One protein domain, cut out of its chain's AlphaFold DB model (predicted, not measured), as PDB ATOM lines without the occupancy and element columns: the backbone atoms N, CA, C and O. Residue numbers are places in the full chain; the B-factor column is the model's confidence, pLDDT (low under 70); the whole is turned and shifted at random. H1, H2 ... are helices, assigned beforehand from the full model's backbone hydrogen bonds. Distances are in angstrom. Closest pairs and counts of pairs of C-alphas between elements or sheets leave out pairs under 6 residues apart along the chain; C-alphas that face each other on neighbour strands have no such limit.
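What this domain is: This is residues 18 to 115 of the 416 residues of the protein "Incomplete HSP70" of Chondrus crispus (UniProt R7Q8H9). H2, the longest helix, lies side by side with H4, and this pair makes the larger body, with short H1 at one end of it and the small turn H3 near H4. Away from this body, at the other end of the long axis, lies H5, which touches no helix. The 98 printed residues hold five named helices, in the order H1 to H5, and no named strand; the class is all helix. The whole is loose, with a radius of gyration of the C-alphas of 17.2 A, and flat, spanning 53 by 40 by 20 A.

Where its parts are: Find C-alpha 29 at (22.234, -30.750, -38.987); from there H2, residues 29 to 45, runs 24.4 A. H4 is residues 67 to 78, 16.1 A long. H1 is residues 21 to 27, 9.9 A, and H3 is residues 62 to 65, 5.9 A. H5, residues 93 to 105, runs 18.4 A and ends at C-alpha 105, (39.900, 1.056, -61.132).

How they stand to each other: Look first at His 36 and Ala 76, whose C-alphas, 6.0 A apart, are the closest of H2 and H4; these helices touch and run the same way at a shallow tilt of 28 degrees. H1 and H4 are close but not clearly touching, the closest C-alphas being those of Glu 25 and Ala 68, 6.6 A; they are only just about perpendicular, at 72 degrees. H1 and H2 meet only through their link. H3 is close to H4 but not clearly touching, with C-alphas of Thr 64 and Lys 70 closest at 5.6 A. H5 is apart from H1, H2, H3 and H4. Residues 57 to 58 pair with residues 84 to 85, parallel. Every O i to N i+4 pair is within hydrogen-bond range in H1, H4 and H5, and 12 of 13 are in H2; H3 is too short for such a pair.

The domain as a whole: The C-alphas of Ala 18 and Pro 107, the farthest apart, are 55.2 A from each other. The printed part has no cut. The links H2 to H3 and H4 to H5 are long, with 16 and 14 residues. Look for pLDDT under 70 at residues 51 to 53 and 114 to 115.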
ATOM      1  N   ALA A  18       2.897 -29.302 -43.826       96.25
ATOM      2  CA  ALA A  18       3.470 -28.276 -42.973       96.25
ATOM      3  C   ALA A  18       4.810 -28.749 -42.414       96.25
ATOM      4  O   ALA A  18       5.018 -29.948 -42.257       96.25
ATOM      5  N   ILE A  19       5.680 -27.796 -42.088       96.56
ATOM      6  CA  ILE A  19       6.987 -28.047 -41.479       96.56
ATOM      7  C   ILE A  19       7.179 -27.126 -40.267       96.56
ATOM      8  O   ILE A  19       6.858 -25.928 -40.298       96.56
ATOM      9  N   LYS A  20       7.643 -27.676 -39.146       96.38
ATOM     10  CA  LYS A  20       8.079 -26.905 -37.974       96.38
ATOM     11  C   LYS A  20       9.512 -26.406 -38.176       96.38
ATOM     12  O   LYS A  20      10.212 -26.840 -39.081       96.38
ATOM     13  N   ARG A  21       9.941 -25.449 -37.347       94.50
ATOM     14  CA  ARG A  21      11.335 -24.979 -37.389       94.50
ATOM     15  C   ARG A  21      12.268 -26.121 -37.003       94.50
ATOM     16  O   ARG A  21      13.187 -26.412 -37.743       94.50
ATOM     17  N   ASP A  22      11.947 -26.783 -35.905       95.56
ATOM     18  CA  ASP A  22      12.753 -27.835 -35.295       95.56
ATOM     19  C   ASP A  22      12.957 -29.012 -36.273       95.56
ATOM     20  O   ASP A  22      14.074 -29.476 -36.450       95.56
ATOM     21  N   GLU A  23      11.908 -29.394 -37.015       95.56
ATOM     22  CA  GLU A  23      11.960 -30.396 -38.099       95.56
ATOM     23  C   GLU A  23      12.886 -29.963 -39.258       95.56
ATOM     24  O   GLU A  23      13.632 -30.773 -39.802       95.56
ATOM     25  N   LEU A  24      12.871 -28.680 -39.640       95.06
ATOM     26  CA  LEU A  24      13.781 -28.134 -40.656       95.06
ATOM     27  C   LEU A  24      15.232 -28.057 -40.150       95.06
ATOM     28  O   LEU A  24      16.160 -28.280 -40.922       95.06
ATOM     29  N   GLU A  25      15.430 -27.721 -38.876       95.25
ATOM     30  CA  GLU A  25      16.751 -27.610 -38.253       95.25
ATOM     31  C   GLU A  25      17.381 -28.997 -38.032       95.25
ATOM     32  O   GLU A  25      18.571 -29.156 -38.300       95.25
ATOM     33  N   GLU A  26      16.586 -30.018 -37.694       96.38
ATOM     34  CA  GLU A  26      16.992 -31.434 -37.656       96.38
ATOM     35  C   GLU A  26      17.458 -31.928 -39.039       96.38
ATOM     36  O   GLU A  26      18.559 -32.464 -39.172       96.38
ATOM     37  N   LEU A  27      16.685 -31.654 -40.098       96.25
ATOM     38  CA  LEU A  27      17.084 -31.951 -41.484       96.25
ATOM     39  C   LEU A  27      18.348 -31.188 -41.927       96.25
ATOM     40  O   LEU A  27      19.040 -31.620 -42.851       96.25
ATOM     41  N   ALA A  28      18.657 -30.057 -41.288       96.44
ATOM     42  CA  ALA A  28      19.796 -29.209 -41.622       96.44
ATOM     43  C   ALA A  28      21.073 -29.514 -40.817       96.44
ATOM     44  O   ALA A  28      22.104 -28.911 -41.124       96.44
ATOM     45  N   VAL A  29      21.064 -30.438 -39.844       96.69
ATOM     46  CA  VAL A  29      22.234 -30.750 -38.987       96.69
ATOM     47  C   VAL A  29      23.541 -30.964 -39.781       96.69
ATOM     48  O   VAL A  29      24.521 -30.285 -39.467       96.69
ATOM     49  N   PRO A  30      23.588 -31.745 -40.885       97.56
ATOM     50  CA  PRO A  30      24.820 -31.917 -41.673       97.56
ATOM     51  C   PRO A  30      25.312 -30.639 -42.382       97.56
ATOM     52  O   PRO A  30      26.443 -30.569 -42.867       97.56
ATOM     53  N   LEU A  31      24.466 -29.612 -42.508       97.00
ATOM     54  CA  LEU A  31      24.864 -28.283 -42.986       97.00
ATOM     55  C   LEU A  31      25.462 -27.458 -41.843       97.00
ATOM     56  O   LEU A  31      26.490 -26.814 -42.035       97.00
ATOM     57  N   VAL A  32      24.844 -27.523 -40.661       96.38
ATOM     58  CA  VAL A  32      25.274 -26.836 -39.432       96.38
ATOM     59  C   VAL A  32      26.681 -27.281 -39.014       96.38
ATOM     60  O   VAL A  32      27.546 -26.441 -38.767       96.38
ATOM     61  N   GLU A  33      26.958 -28.587 -39.032       96.25
ATOM     62  CA  GLU A  33      28.287 -29.146 -38.736       96.25
ATOM     63  C   GLU A  33      29.365 -28.643 -39.711       96.25
ATOM     64  O   GLU A  33      30.473 -28.283 -39.305       96.25
ATOM     65  N   ARG A  34      29.040 -28.543 -41.009       97.19
ATOM     66  CA  ARG A  34      29.968 -28.010 -42.021       97.19
ATOM     67  C   ARG A  34      30.220 -26.511 -41.856       97.19
ATOM     68  O   ARG A  34      31.337 -26.070 -42.111       97.19
ATOM     69  N   ILE A  35      29.227 -25.740 -41.406       96.25
ATOM     70  CA  ILE A  35      29.406 -24.320 -41.060       96.25
ATOM     71  C   ILE A  35      30.412 -24.189 -39.909       96.25
ATOM     72  O   ILE A  35      31.375 -23.436 -40.043       96.25
ATOM     73  N   HIS A  36      30.257 -24.976 -38.835       94.50
ATOM     74  CA  HIS A  36      31.224 -25.011 -37.732       94.50
ATOM     75  C   HIS A  36      32.646 -25.318 -38.213       94.50
ATOM     76  O   HIS A  36      33.559 -24.545 -37.925       94.50
ATOM     77  N   ALA A  37      32.832 -26.389 -38.991       95.50
ATOM     78  CA  ALA A  37      34.151 -26.793 -39.479       95.50
ATOM     79  C   ALA A  37      34.838 -25.707 -40.336       95.50
ATOM     80  O   ALA A  37      36.050 -25.513 -40.241       95.50
ATOM     81  N   VAL A  38      34.074 -24.966 -41.150       96.19
ATOM     82  CA  VAL A  38      34.601 -23.837 -41.938       96.19
ATOM     83  C   VAL A  38      34.991 -22.661 -41.039       96.19
ATOM     84  O   VAL A  38      36.058 -22.082 -41.242       96.19
ATOM     85  N   CYS A  39      34.181 -22.321 -40.032       93.81
ATOM     86  CA  CYS A  39      34.510 -21.256 -39.080       93.81
ATOM     87  C   CYS A  39      35.753 -21.594 -38.240       93.81
ATOM     88  O   CYS A  39      36.637 -20.752 -38.102       93.81
ATOM     89  N   GLU A  40      35.866 -22.823 -37.732       92.12
ATOM     90  CA  GLU A  40      37.037 -23.275 -36.970       92.12
ATOM     91  C   GLU A  40      38.310 -23.276 -37.818       92.12
ATOM     92  O   GLU A  40      39.346 -22.785 -37.368       92.12
ATOM     93  N   LYS A  41      38.225 -23.744 -39.072       93.75
ATOM     94  CA  LYS A  41      39.345 -23.651 -40.012       93.75
ATOM     95  C   LYS A  41      39.747 -22.196 -40.264       93.75
ATOM     96  O   LYS A  41      40.931 -21.893 -40.215       93.75
ATOM     97  N   ALA A  42      38.794 -21.289 -40.488       91.62
ATOM     98  CA  ALA A  42      39.097 -19.877 -40.729       91.62
ATOM     99  C   ALA A  42      39.782 -19.201 -39.525       91.62
ATOM    100  O   ALA A  42      40.696 -18.400 -39.712       91.62
ATOM    101  N   ILE A  43      39.380 -19.547 -38.296       89.19
ATOM    102  CA  ILE A  43      40.037 -19.094 -37.058       89.19
ATOM    103  C   ILE A  43      41.484 -19.613 -36.991       89.19
ATOM    104  O   ILE A  43      42.401 -18.838 -36.711       89.19
ATOM    105  N   ALA A  44      41.696 -20.900 -37.289       91.06
ATOM    106  CA  ALA A  44      43.014 -21.534 -37.268       91.06
ATOM    107  C   ALA A  44      43.957 -20.999 -38.364       91.06
ATOM    108  O   ALA A  44      45.100 -20.655 -38.065       91.06
ATOM    109  N   ASP A  45      43.475 -20.869 -39.605       90.62
ATOM    110  CA  ASP A  45      44.231 -20.335 -40.749       90.62
ATOM    111  C   ASP A  45      44.632 -18.861 -40.528       90.62
ATOM    112  O   ASP A  45      45.701 -18.433 -40.962       90.62
ATOM    113  N   ALA A  46      43.803 -18.085 -39.817       87.62
ATOM    114  CA  ALA A  46      44.114 -16.714 -39.409       87.62
ATOM    115  C   ALA A  46      45.081 -16.624 -38.208       87.62
ATOM    116  O   ALA A  46      45.528 -15.528 -37.869       87.62
ATOM    117  N   GLY A  47      45.400 -17.747 -37.553       87.25
ATOM    118  CA  GLY A  47      46.268 -17.801 -36.372       87.25
ATOM    119  C   GLY A  47      45.689 -17.137 -35.117       87.25
ATOM    120  O   GLY A  47      46.449 -16.856 -34.187       87.25
ATOM    121  N   LEU A  48      44.377 -16.877 -35.096       84.00
ATOM    122  CA  LEU A  48      43.698 -16.130 -34.037       84.00
ATOM    123  C   LEU A  48      43.676 -16.916 -32.725       84.00
ATOM    124  O   LEU A  48      43.243 -18.071 -32.677       84.00
ATOM    125  N   LYS A  49      44.094 -16.264 -31.642       81.12
ATOM    126  CA  LYS A  49      44.054 -16.829 -30.288       81.12
ATOM    127  C   LYS A  49      42.787 -16.405 -29.537       81.12
ATOM    128  O   LYS A  49      42.210 -15.363 -29.850       81.12
ATOM    129  N   PRO A  50      42.375 -17.159 -28.500       71.25
ATOM    130  CA  PRO A  50      41.473 -16.631 -27.483       71.25
ATOM    131  C   PRO A  50      41.998 -15.288 -26.956       71.25
ATOM    132  O   PRO A  50      43.204 -15.130 -26.760       71.25
ATOM    133  N   ASP A  51      41.090 -14.334 -26.769       67.50
ATOM    134  CA  ASP A  51      41.342 -12.969 -26.286       67.50
ATOM    135  C   ASP A  51      42.197 -12.046 -27.191       67.50
ATOM    136  O   ASP A  51      42.444 -10.895 -26.823       67.50
ATOM    137  N   GLU A  52      42.584 -12.456 -28.409       68.06
ATOM    138  CA  GLU A  52      43.046 -11.499 -29.431       68.06
ATOM    139  C   GLU A  52      41.860 -10.663 -29.954       68.06
ATOM    140  O   GLU A  52      40.790 -11.185 -30.266       68.06
ATOM    141  N   HIS A  53      42.032  -9.339 -30.046       66.25
ATOM    142  CA  HIS A  53      40.941  -8.381 -30.280       66.25
ATOM    143  C   HIS A  53      40.363  -8.392 -31.713       66.25
ATOM    144  O   HIS A  53      40.526  -7.434 -32.476       66.25
ATOM    145  N   LEU A  54      39.604  -9.430 -32.072       78.94
ATOM    146  CA  LEU A  54      38.744  -9.412 -33.256       78.94
ATOM    147  C   LEU A  54      37.507  -8.535 -32.988       78.94
ATOM    148  O   LEU A  54      36.579  -8.925 -32.284       78.94
ATOM    149  N   ALA A  55      37.493  -7.324 -33.555       84.81
ATOM    150  CA  ALA A  55      36.502  -6.290 -33.236       84.81
ATOM    151  C   ALA A  55      35.036  -6.675 -33.538       84.81
ATOM    152  O   ALA A  55      34.116  -6.199 -32.861       84.81
ATOM    153  N   ALA A  56      34.816  -7.488 -34.575       88.69
ATOM    154  CA  ALA A  56      33.518  -8.025 -34.973       88.69
ATOM    155  C   ALA A  56      33.662  -9.148 -36.009       88.69
ATOM    156  O   ALA A  56      34.631  -9.180 -36.767       88.69
ATOM    157  N   VAL A  57      32.630  -9.986 -36.110       91.69
ATOM    158  CA  VAL A  57      32.378 -10.874 -37.253       91.69
ATOM    159  C   VAL A  57      31.093 -10.402 -37.931       91.69
ATOM    160  O   VAL A  57      30.003 -10.585 -37.393       91.69
ATOM    161  N   GLU A  58      31.199  -9.761 -39.094       93.94
ATOM    162  CA  GLU A  58      30.027  -9.368 -39.889       93.94
ATOM    163  C   GLU A  58      29.523 -10.566 -40.707       93.94
ATOM    164  O   GLU A  58      30.286 -11.169 -41.465       93.94
ATOM    165  N   ILE A  59      28.237 -10.906 -40.575       94.81
ATOM    166  CA  ILE A  59      27.594 -11.971 -41.363       94.81
ATOM    167  C   ILE A  59      26.749 -11.378 -42.497       94.81
ATOM    168  O   ILE A  59      25.982 -10.436 -42.296       94.81
ATOM    169  N   VAL A  60      26.898 -11.934 -43.702       95.62
ATOM    170  CA  VAL A  60      26.277 -11.440 -44.945       95.62
ATOM    171  C   VAL A  60      25.771 -12.602 -45.807       95.62
ATOM    172  O   VAL A  60      26.173 -13.749 -45.616       95.62
ATOM    173  N   GLY A  61      24.888 -12.320 -46.766       95.19
ATOM    174  CA  GLY A  61      24.218 -13.316 -47.604       95.19
ATOM    175  C   GLY A  61      22.952 -13.895 -46.963       95.19
ATOM    176  O   GLY A  61      22.895 -14.152 -45.757       95.19
ATOM    177  N   GLY A  62      21.916 -14.120 -47.777       94.56
ATOM    178  CA  GLY A  62      20.556 -14.407 -47.302       94.56
ATOM    179  C   GLY A  62      20.411 -15.612 -46.364       94.56
ATOM    180  O   GLY A  62      19.617 -15.549 -45.425       94.56
ATOM    181  N   SER A  63      21.212 -16.666 -46.541       94.31
ATOM    182  CA  SER A  63      21.179 -17.868 -45.689       94.31
ATOM    183  C   SER A  63      21.561 -17.598 -44.228       94.31
ATOM    184  O   SER A  63      21.125 -18.328 -43.343       94.31
ATOM    185  N   THR A  64      22.301 -16.523 -43.934       94.06
ATOM    186  CA  THR A  64      22.656 -16.134 -42.551       94.06
ATOM    187  C   THR A  64      21.455 -15.664 -41.719       94.06
ATOM    188  O   THR A  64      21.559 -15.512 -40.502       94.06
ATOM    189  N   ARG A  65      20.287 -15.481 -42.353       92.88
ATOM    190  CA  ARG A  65      19.001 -15.219 -41.687       92.88
ATOM    191  C   ARG A  65      18.378 -16.471 -41.054       92.88
ATOM    192  O   ARG A  65      17.453 -16.333 -40.257       92.88
ATOM    193  N   VAL A  66      18.856 -17.675 -41.387       94.25
ATOM    194  CA  VAL A  66      18.408 -18.931 -40.761       94.25
ATOM    195  C   VAL A  66      18.928 -18.987 -39.313       94.25
ATOM    196  O   VAL A  66      20.146 -18.927 -39.122       94.25
ATOM    197  N   PRO A  67      18.058 -19.123 -38.287       93.56
ATOM    198  CA  PRO A  67      18.471 -19.069 -36.882       93.56
ATOM    199  C   PRO A  67      19.569 -20.073 -36.513       93.56
ATOM    200  O   PRO A  67      20.585 -19.654 -35.967       93.56
ATOM    201  N   ALA A  68      19.421 -21.352 -36.879       95.06
ATOM    202  CA  ALA A  68      20.437 -22.378 -36.628       95.06
ATOM    203  C   ALA A  68      21.808 -22.063 -37.261       95.06
ATOM    204  O   ALA A  68      22.842 -22.289 -36.639       95.06
ATOM    205  N   PHE A  69      21.840 -21.489 -38.470       95.56
ATOM    206  CA  PHE A  69      23.104 -21.128 -39.128       95.56
ATOM    207  C   PHE A  69      23.766 -19.932 -38.436       95.56
ATOM    208  O   PHE A  69      24.978 -19.935 -38.226       95.56
ATOM    209  N   LYS A  70      22.977 -18.933 -38.017       94.44
ATOM    210  CA  LYS A  70      23.489 -17.810 -37.223       94.44
ATOM    211  C   LYS A  70      23.998 -18.265 -35.852       94.44
ATOM    212  O   LYS A  70      25.034 -17.767 -35.416       94.44
ATOM    213  N   ALA A  71      23.301 -19.194 -35.196       94.19
ATOM    214  CA  ALA A  71      23.727 -19.780 -33.927       94.19
ATOM    215  C   ALA A  71      25.083 -20.484 -34.076       94.19
ATOM    216  O   ALA A  71      26.030 -20.089 -33.411       94.19
ATOM    217  N   ALA A  72      25.231 -21.389 -35.048       95.06
ATOM    218  CA  ALA A  72      26.487 -22.104 -35.289       95.06
ATOM    219  C   ALA A  72      27.694 -21.187 -35.557       95.06
ATOM    220  O   ALA A  72      28.778 -21.403 -35.014       95.06
ATOM    221  N   ILE A  73      27.509 -20.121 -36.346       95.06
ATOM    222  CA  ILE A  73      28.557 -19.106 -36.556       95.06
ATOM    223  C   ILE A  73      28.878 -18.388 -35.233       95.06
ATOM    224  O   ILE A  73      30.046 -18.201 -34.903       95.06
ATOM    225  N   THR A  74      27.855 -18.017 -34.456       93.88
ATOM    226  CA  THR A  74      28.025 -17.365 -33.144       93.88
ATOM    227  C   THR A  74      28.812 -18.255 -32.181       93.88
ATOM    228  O   THR A  74      29.794 -17.803 -31.599       93.88
ATOM    229  N   ASP A  75      28.438 -19.527 -32.073       93.31
ATOM    230  CA  ASP A  75      29.039 -20.500 -31.159       93.31
ATOM    231  C   ASP A  75      30.479 -20.866 -31.565       93.31
ATOM    232  O   ASP A  75      31.335 -21.088 -30.706       93.31
ATOM    233  N   ALA A  76      30.785 -20.878 -32.869       91.88
ATOM    234  CA  ALA A  76      32.151 -21.055 -33.360       91.88
ATOM    235  C   ALA A  76      33.062 -19.875 -32.971       91.88
ATOM    236  O   ALA A  76      34.153 -20.086 -32.439       91.88
ATOM    237  N   PHE A  77      32.613 -18.633 -33.193       91.12
ATOM    238  CA  PHE A  77      33.405 -17.428 -32.916       91.12
ATOM    239  C   PHE A  77      33.397 -16.986 -31.442       91.12
ATOM    240  O   PHE A  77      34.307 -16.272 -31.017       91.12
ATOM    241  N   ALA A  78      32.462 -17.482 -30.624       88.38
ATOM    242  CA  ALA A  78      32.485 -17.305 -29.172       88.38
ATOM    243  C   ALA A  78      33.791 -17.828 -28.537       88.38
ATOM    244  O   ALA A  78      34.268 -17.255 -27.558       88.38
ATOM    245  N   LYS A  79      34.424 -18.850 -29.137       84.06
ATOM    246  CA  LYS A  79      35.721 -19.414 -28.709       84.06
ATOM    247  C   LYS A  79      36.888 -18.418 -28.771       84.06
ATOM    248  O   LYS A  79      37.891 -18.626 -28.096       84.06
ATOM    249  N   VAL A  80      36.758 -17.355 -29.571       86.38
ATOM    250  CA  VAL A  80      37.739 -16.260 -29.705       86.38
ATOM    251  C   VAL A  80      37.173 -14.909 -29.245       86.38
ATOM    252  O   VAL A  80      37.709 -13.862 -29.589       86.38
ATOM    253  N   GLY A  81      36.071 -14.910 -28.484       85.19
ATOM    254  CA  GLY A  81      35.478 -13.699 -27.900       85.19
ATOM    255  C   GLY A  81      34.897 -12.693 -28.906       85.19
ATOM    256  O   GLY A  81      34.580 -11.565 -28.527       85.19
ATOM    257  N   ALA A  82      34.751 -13.067 -30.180       85.19
ATOM    258  CA  ALA A  82      34.424 -12.129 -31.247       85.19
ATOM    259  C   ALA A  82      32.901 -11.918 -31.396       85.19
ATOM    260  O   ALA A  82      32.164 -12.884 -31.613       85.19
ATOM    261  N   PRO A  83      32.390 -10.672 -31.327       88.88
ATOM    262  CA  PRO A  83      30.955 -10.418 -31.405       88.88
ATOM    263  C   PRO A  83      30.442 -10.497 -32.849       88.88
ATOM    264  O   PRO A  83      30.940  -9.799 -33.739       88.88
ATOM    265  N   ILE A  84      29.384 -11.279 -33.073       92.56
ATOM    266  CA  ILE A  84      28.669 -11.293 -34.355       92.56
ATOM    267  C   ILE A  84      27.931  -9.965 -34.558       92.56
ATOM    268  O   ILE A  84      27.198  -9.502 -33.680       92.56
ATOM    269  N   ARG A  85      28.076  -9.373 -35.743       93.81
ATOM    270  CA  ARG A  85      27.400  -8.144 -36.160       93.81
ATOM    271  C   ARG A  85      26.688  -8.314 -37.503       93.81
ATOM    272  O   ARG A  85      26.942  -9.247 -38.261       93.81
ATOM    273  N   THR A  86      25.743  -7.411 -37.739       94.38
ATOM    274  CA  THR A  86      24.954  -7.288 -38.972       94.38
ATOM    275  C   THR A  86      24.784  -5.804 -39.305       94.38
ATOM    276  O   THR A  86      23.661  -5.318 -39.449       94.38
ATOM    277  N   THR A  87      25.881  -5.041 -39.289       94.94
ATOM    278  CA  THR A  87      25.852  -3.598 -39.602       94.94
ATOM    279  C   THR A  87      25.819  -3.344 -41.108       94.94
ATOM    280  O   THR A  87      25.320  -2.312 -41.555       94.94
ATOM    281  N   LEU A  88      26.299  -4.310 -41.895       94.25
ATOM    282  CA  LEU A  88      26.214  -4.308 -43.350       94.25
ATOM    283  C   LEU A  88      24.833  -4.784 -43.835       94.25
ATOM    284  O   LEU A  88      24.225  -5.685 -43.257       94.25
ATOM    285  N   ASN A  89      24.358  -4.229 -44.954       94.81
ATOM    286  CA  ASN A  89      23.213  -4.791 -45.674       94.81
ATOM    287  C   ASN A  89      23.628  -6.138 -46.289       94.81
ATOM    288  O   ASN A  89      24.408  -6.163 -47.239       94.81
ATOM    289  N   ALA A  90      23.091  -7.231 -45.745       93.25
ATOM    290  CA  ALA A  90      23.490  -8.597 -46.076       93.25
ATOM    291  C   ALA A  90      23.272  -9.011 -47.545       93.25
ATOM    292  O   ALA A  90      23.924  -9.956 -47.981       93.25
ATOM    293  N   ASP A  91      22.393  -8.340 -48.297       95.12
ATOM    294  CA  ASP A  91      22.139  -8.660 -49.711       95.12
ATOM    295  C   ASP A  91      22.941  -7.752 -50.660       95.12
ATOM    296  O   ASP A  91      23.383  -8.182 -51.722       95.12
ATOM    297  N   GLU A  92      23.169  -6.493 -50.272       96.06
ATOM    298  CA  GLU A  92      23.756  -5.477 -51.156       96.06
ATOM    299  C   GLU A  92      25.241  -5.185 -50.905       96.06
ATOM    300  O   GLU A  92      25.896  -4.610 -51.776       96.06
ATOM    301  N   CYS A  93      25.796  -5.510 -49.732       94.94
ATOM    302  CA  CYS A  93      27.150  -5.078 -49.361       94.94
ATOM    303  C   CYS A  93      28.228  -5.579 -50.334       94.94
ATOM    304  O   CYS A  93      29.176  -4.849 -50.616       94.94
ATOM    305  N   ILE A  94      28.047  -6.783 -50.890       94.88
ATOM    306  CA  ILE A  94      28.944  -7.369 -51.892       94.88
ATOM    307  C   ILE A  94      28.883  -6.539 -53.181       94.88
ATOM    308  O   ILE A  94      29.910  -6.040 -53.632       94.88
ATOM    309  N   ALA A  95      27.685  -6.301 -53.725       96.50
ATOM    310  CA  ALA A  95      27.499  -5.514 -54.946       96.50
ATOM    311  C   ALA A  95      27.999  -4.063 -54.797       96.50
ATOM    312  O   ALA A  95      28.666  -3.540 -55.690       96.50
ATOM    313  N   ARG A  96      27.746  -3.430 -53.642       94.56
ATOM    314  CA  ARG A  96      28.260  -2.092 -53.299       94.56
ATOM    315  C   ARG A  96      29.791  -2.076 -53.205       94.56
ATOM    316  O   ARG A  96      30.414  -1.141 -53.703       94.56
ATOM    317  N   GLY A  97      30.398  -3.113 -52.622       91.12
ATOM    318  CA  GLY A  97      31.850  -3.298 -52.585       91.12
ATOM    319  C   GLY A  97      32.456  -3.466 -53.981       91.12
ATOM    320  O   GLY A  97      33.415  -2.777 -54.319       91.12
ATOM    321  N   CYS A  98      31.849  -4.300 -54.832       91.56
ATOM    322  CA  CYS A  98      32.250  -4.453 -56.231       91.56
ATOM    323  C   CYS A  98      32.159  -3.128 -57.003       91.56
ATOM    324  O   CYS A  98      33.104  -2.769 -57.698       91.56
ATOM    325  N   ALA A  99      31.072  -2.366 -56.844       92.88
ATOM    326  CA  ALA A  99      30.919  -1.058 -57.485       92.88
ATOM    327  C   ALA A  99      31.992  -0.048 -57.028       92.88
ATOM    328  O   ALA A  99      32.522   0.694 -57.855       92.88
ATOM    329  N   LEU A 100      32.359  -0.052 -55.740       89.56
ATOM    330  CA  LEU A 100      33.447   0.777 -55.214       89.56
ATOM    331  C   LEU A 100      34.810   0.379 -55.805       89.56
ATOM    332  O   LEU A 100      35.575   1.254 -56.202       89.56
ATOM    333  N   MET A 101      35.091  -0.922 -55.927       86.75
ATOM    334  CA  MET A 101      36.311  -1.427 -56.572       86.75
ATOM    335  C   MET A 101      36.361  -1.056 -58.063       86.75
ATOM    336  O   MET A 101      37.397  -0.609 -58.550       86.75
ATOM    337  N   SER A 102      35.238  -1.145 -58.784       89.62
ATOM    338  CA  SER A 102      35.137  -0.671 -60.172       89.62
ATOM    339  C   SER A 102      35.378   0.838 -60.293       89.62
ATOM    340  O   SER A 102      36.009   1.281 -61.250       89.62
ATOM    341  N   ALA A 103      34.924   1.636 -59.319       88.81
ATOM    342  CA  ALA A 103      35.209   3.069 -59.272       88.81
ATOM    343  C   ALA A 103      36.694   3.357 -58.982       88.81
ATOM    344  O   ALA A 103      37.260   4.232 -59.626       88.81
ATOM    345  N   MET A 104      37.345   2.600 -58.088       85.19
ATOM    346  CA  MET A 104      38.793   2.702 -57.819       85.19
ATOM    347  C   MET A 104      39.660   2.363 -59.043       85.19
ATOM    348  O   MET A 104      40.733   2.934 -59.209       85.19
ATOM    349  N   LEU A 105      39.211   1.434 -59.892       84.62
ATOM    350  CA  LEU A 105      39.900   1.056 -61.132       84.62
ATOM    351  C   LEU A 105      39.626   2.019 -62.300       84.62
ATOM    352  O   LEU A 105      40.313   1.957 -63.319       84.62
ATOM    353  N   SER A 106      38.623   2.892 -62.179       87.44
ATOM    354  CA  SER A 106      38.235   3.824 -63.233       87.44
ATOM    355  C   SER A 106      38.993   5.150 -63.109       87.44
ATOM    356  O   SER A 106      38.883   5.817 -62.080       87.44
ATOM    357  N   PRO A 107      39.680   5.626 -64.166       88.50
ATOM    358  CA  PRO A 107      40.380   6.912 -64.133       88.50
ATOM    359  C   PRO A 107      39.431   8.120 -64.030       88.50
ATOM    360  O   PRO A 107      39.889   9.237 -63.808       88.50
ATOM    361  N   ALA A 108      38.117   7.918 -64.198       92.56
ATOM    362  CA  ALA A 108      37.112   8.975 -64.110       92.56
ATOM    363  C   ALA A 108      36.708   9.332 -62.665       92.56
ATOM    364  O   ALA A 108      36.100  10.380 -62.451       92.56
ATOM    365  N   PHE A 109      37.021   8.487 -61.672       88.62
ATOM    366  CA  PHE A 109      36.603   8.688 -60.284       88.62
ATOM    367  C   PHE A 109      37.802   8.796 -59.342       88.62
ATOM    368  O   PHE A 109      38.710   7.972 -59.357       88.62
ATOM    369  N   LYS A 110      37.776   9.794 -58.452       86.38
ATOM    370  CA  LYS A 110      38.750   9.915 -57.363       86.38
ATOM    371  C   LYS A 110      38.181   9.291 -56.090       86.38
ATOM    372  O   LYS A 110      37.368   9.903 -55.400       86.38
ATOM    373  N   VAL A 111      38.614   8.072 -55.790       85.00
ATOM    374  CA  VAL A 111      38.272   7.331 -54.564       85.00
ATOM    375  C   VAL A 111      39.451   7.419 -53.578       85.00
ATOM    376  O   VAL A 111      40.558   7.775 -53.977       85.00
ATOM    377  N   ARG A 112      39.238   7.145 -52.282       79.38
ATOM    378  CA  ARG A 112      40.364   6.930 -51.350       79.38
ATOM    379  C   ARG A 112      41.136   5.680 -51.758       79.38
ATOM    380  O   ARG A 112      40.513   4.704 -52.169       79.38
ATOM    381  N   ASP A 113      42.449   5.697 -51.571       72.31
ATOM    382  CA  ASP A 113      43.301   4.547 -51.854       72.31
ATOM    383  C   ASP A 113      42.888   3.332 -51.007       72.31
ATOM    384  O   ASP A 113      42.690   3.430 -49.792       72.31
ATOM    385  N   GLY A 114      42.726   2.187 -51.668       65.19
ATOM    386  CA  GLY A 114      42.454   0.898 -51.037       65.19
ATOM    387  C   GLY A 114      43.688  -0.003 -51.063       65.19
ATOM    388  O   GLY A 114      44.531   0.110 -51.953       65.19
ATOM    389  N   ASN A 115      43.766  -0.949 -50.124       58.16
ATOM    390  CA  ASN A 115      44.799  -1.987 -50.133       58.16
ATOM    391  C   ASN A 115      44.535  -3.004 -51.253       58.16
ATOM    392  O   ASN A 115      43.985  -4.081 -51.026       58.16
TER     393      ASN A 115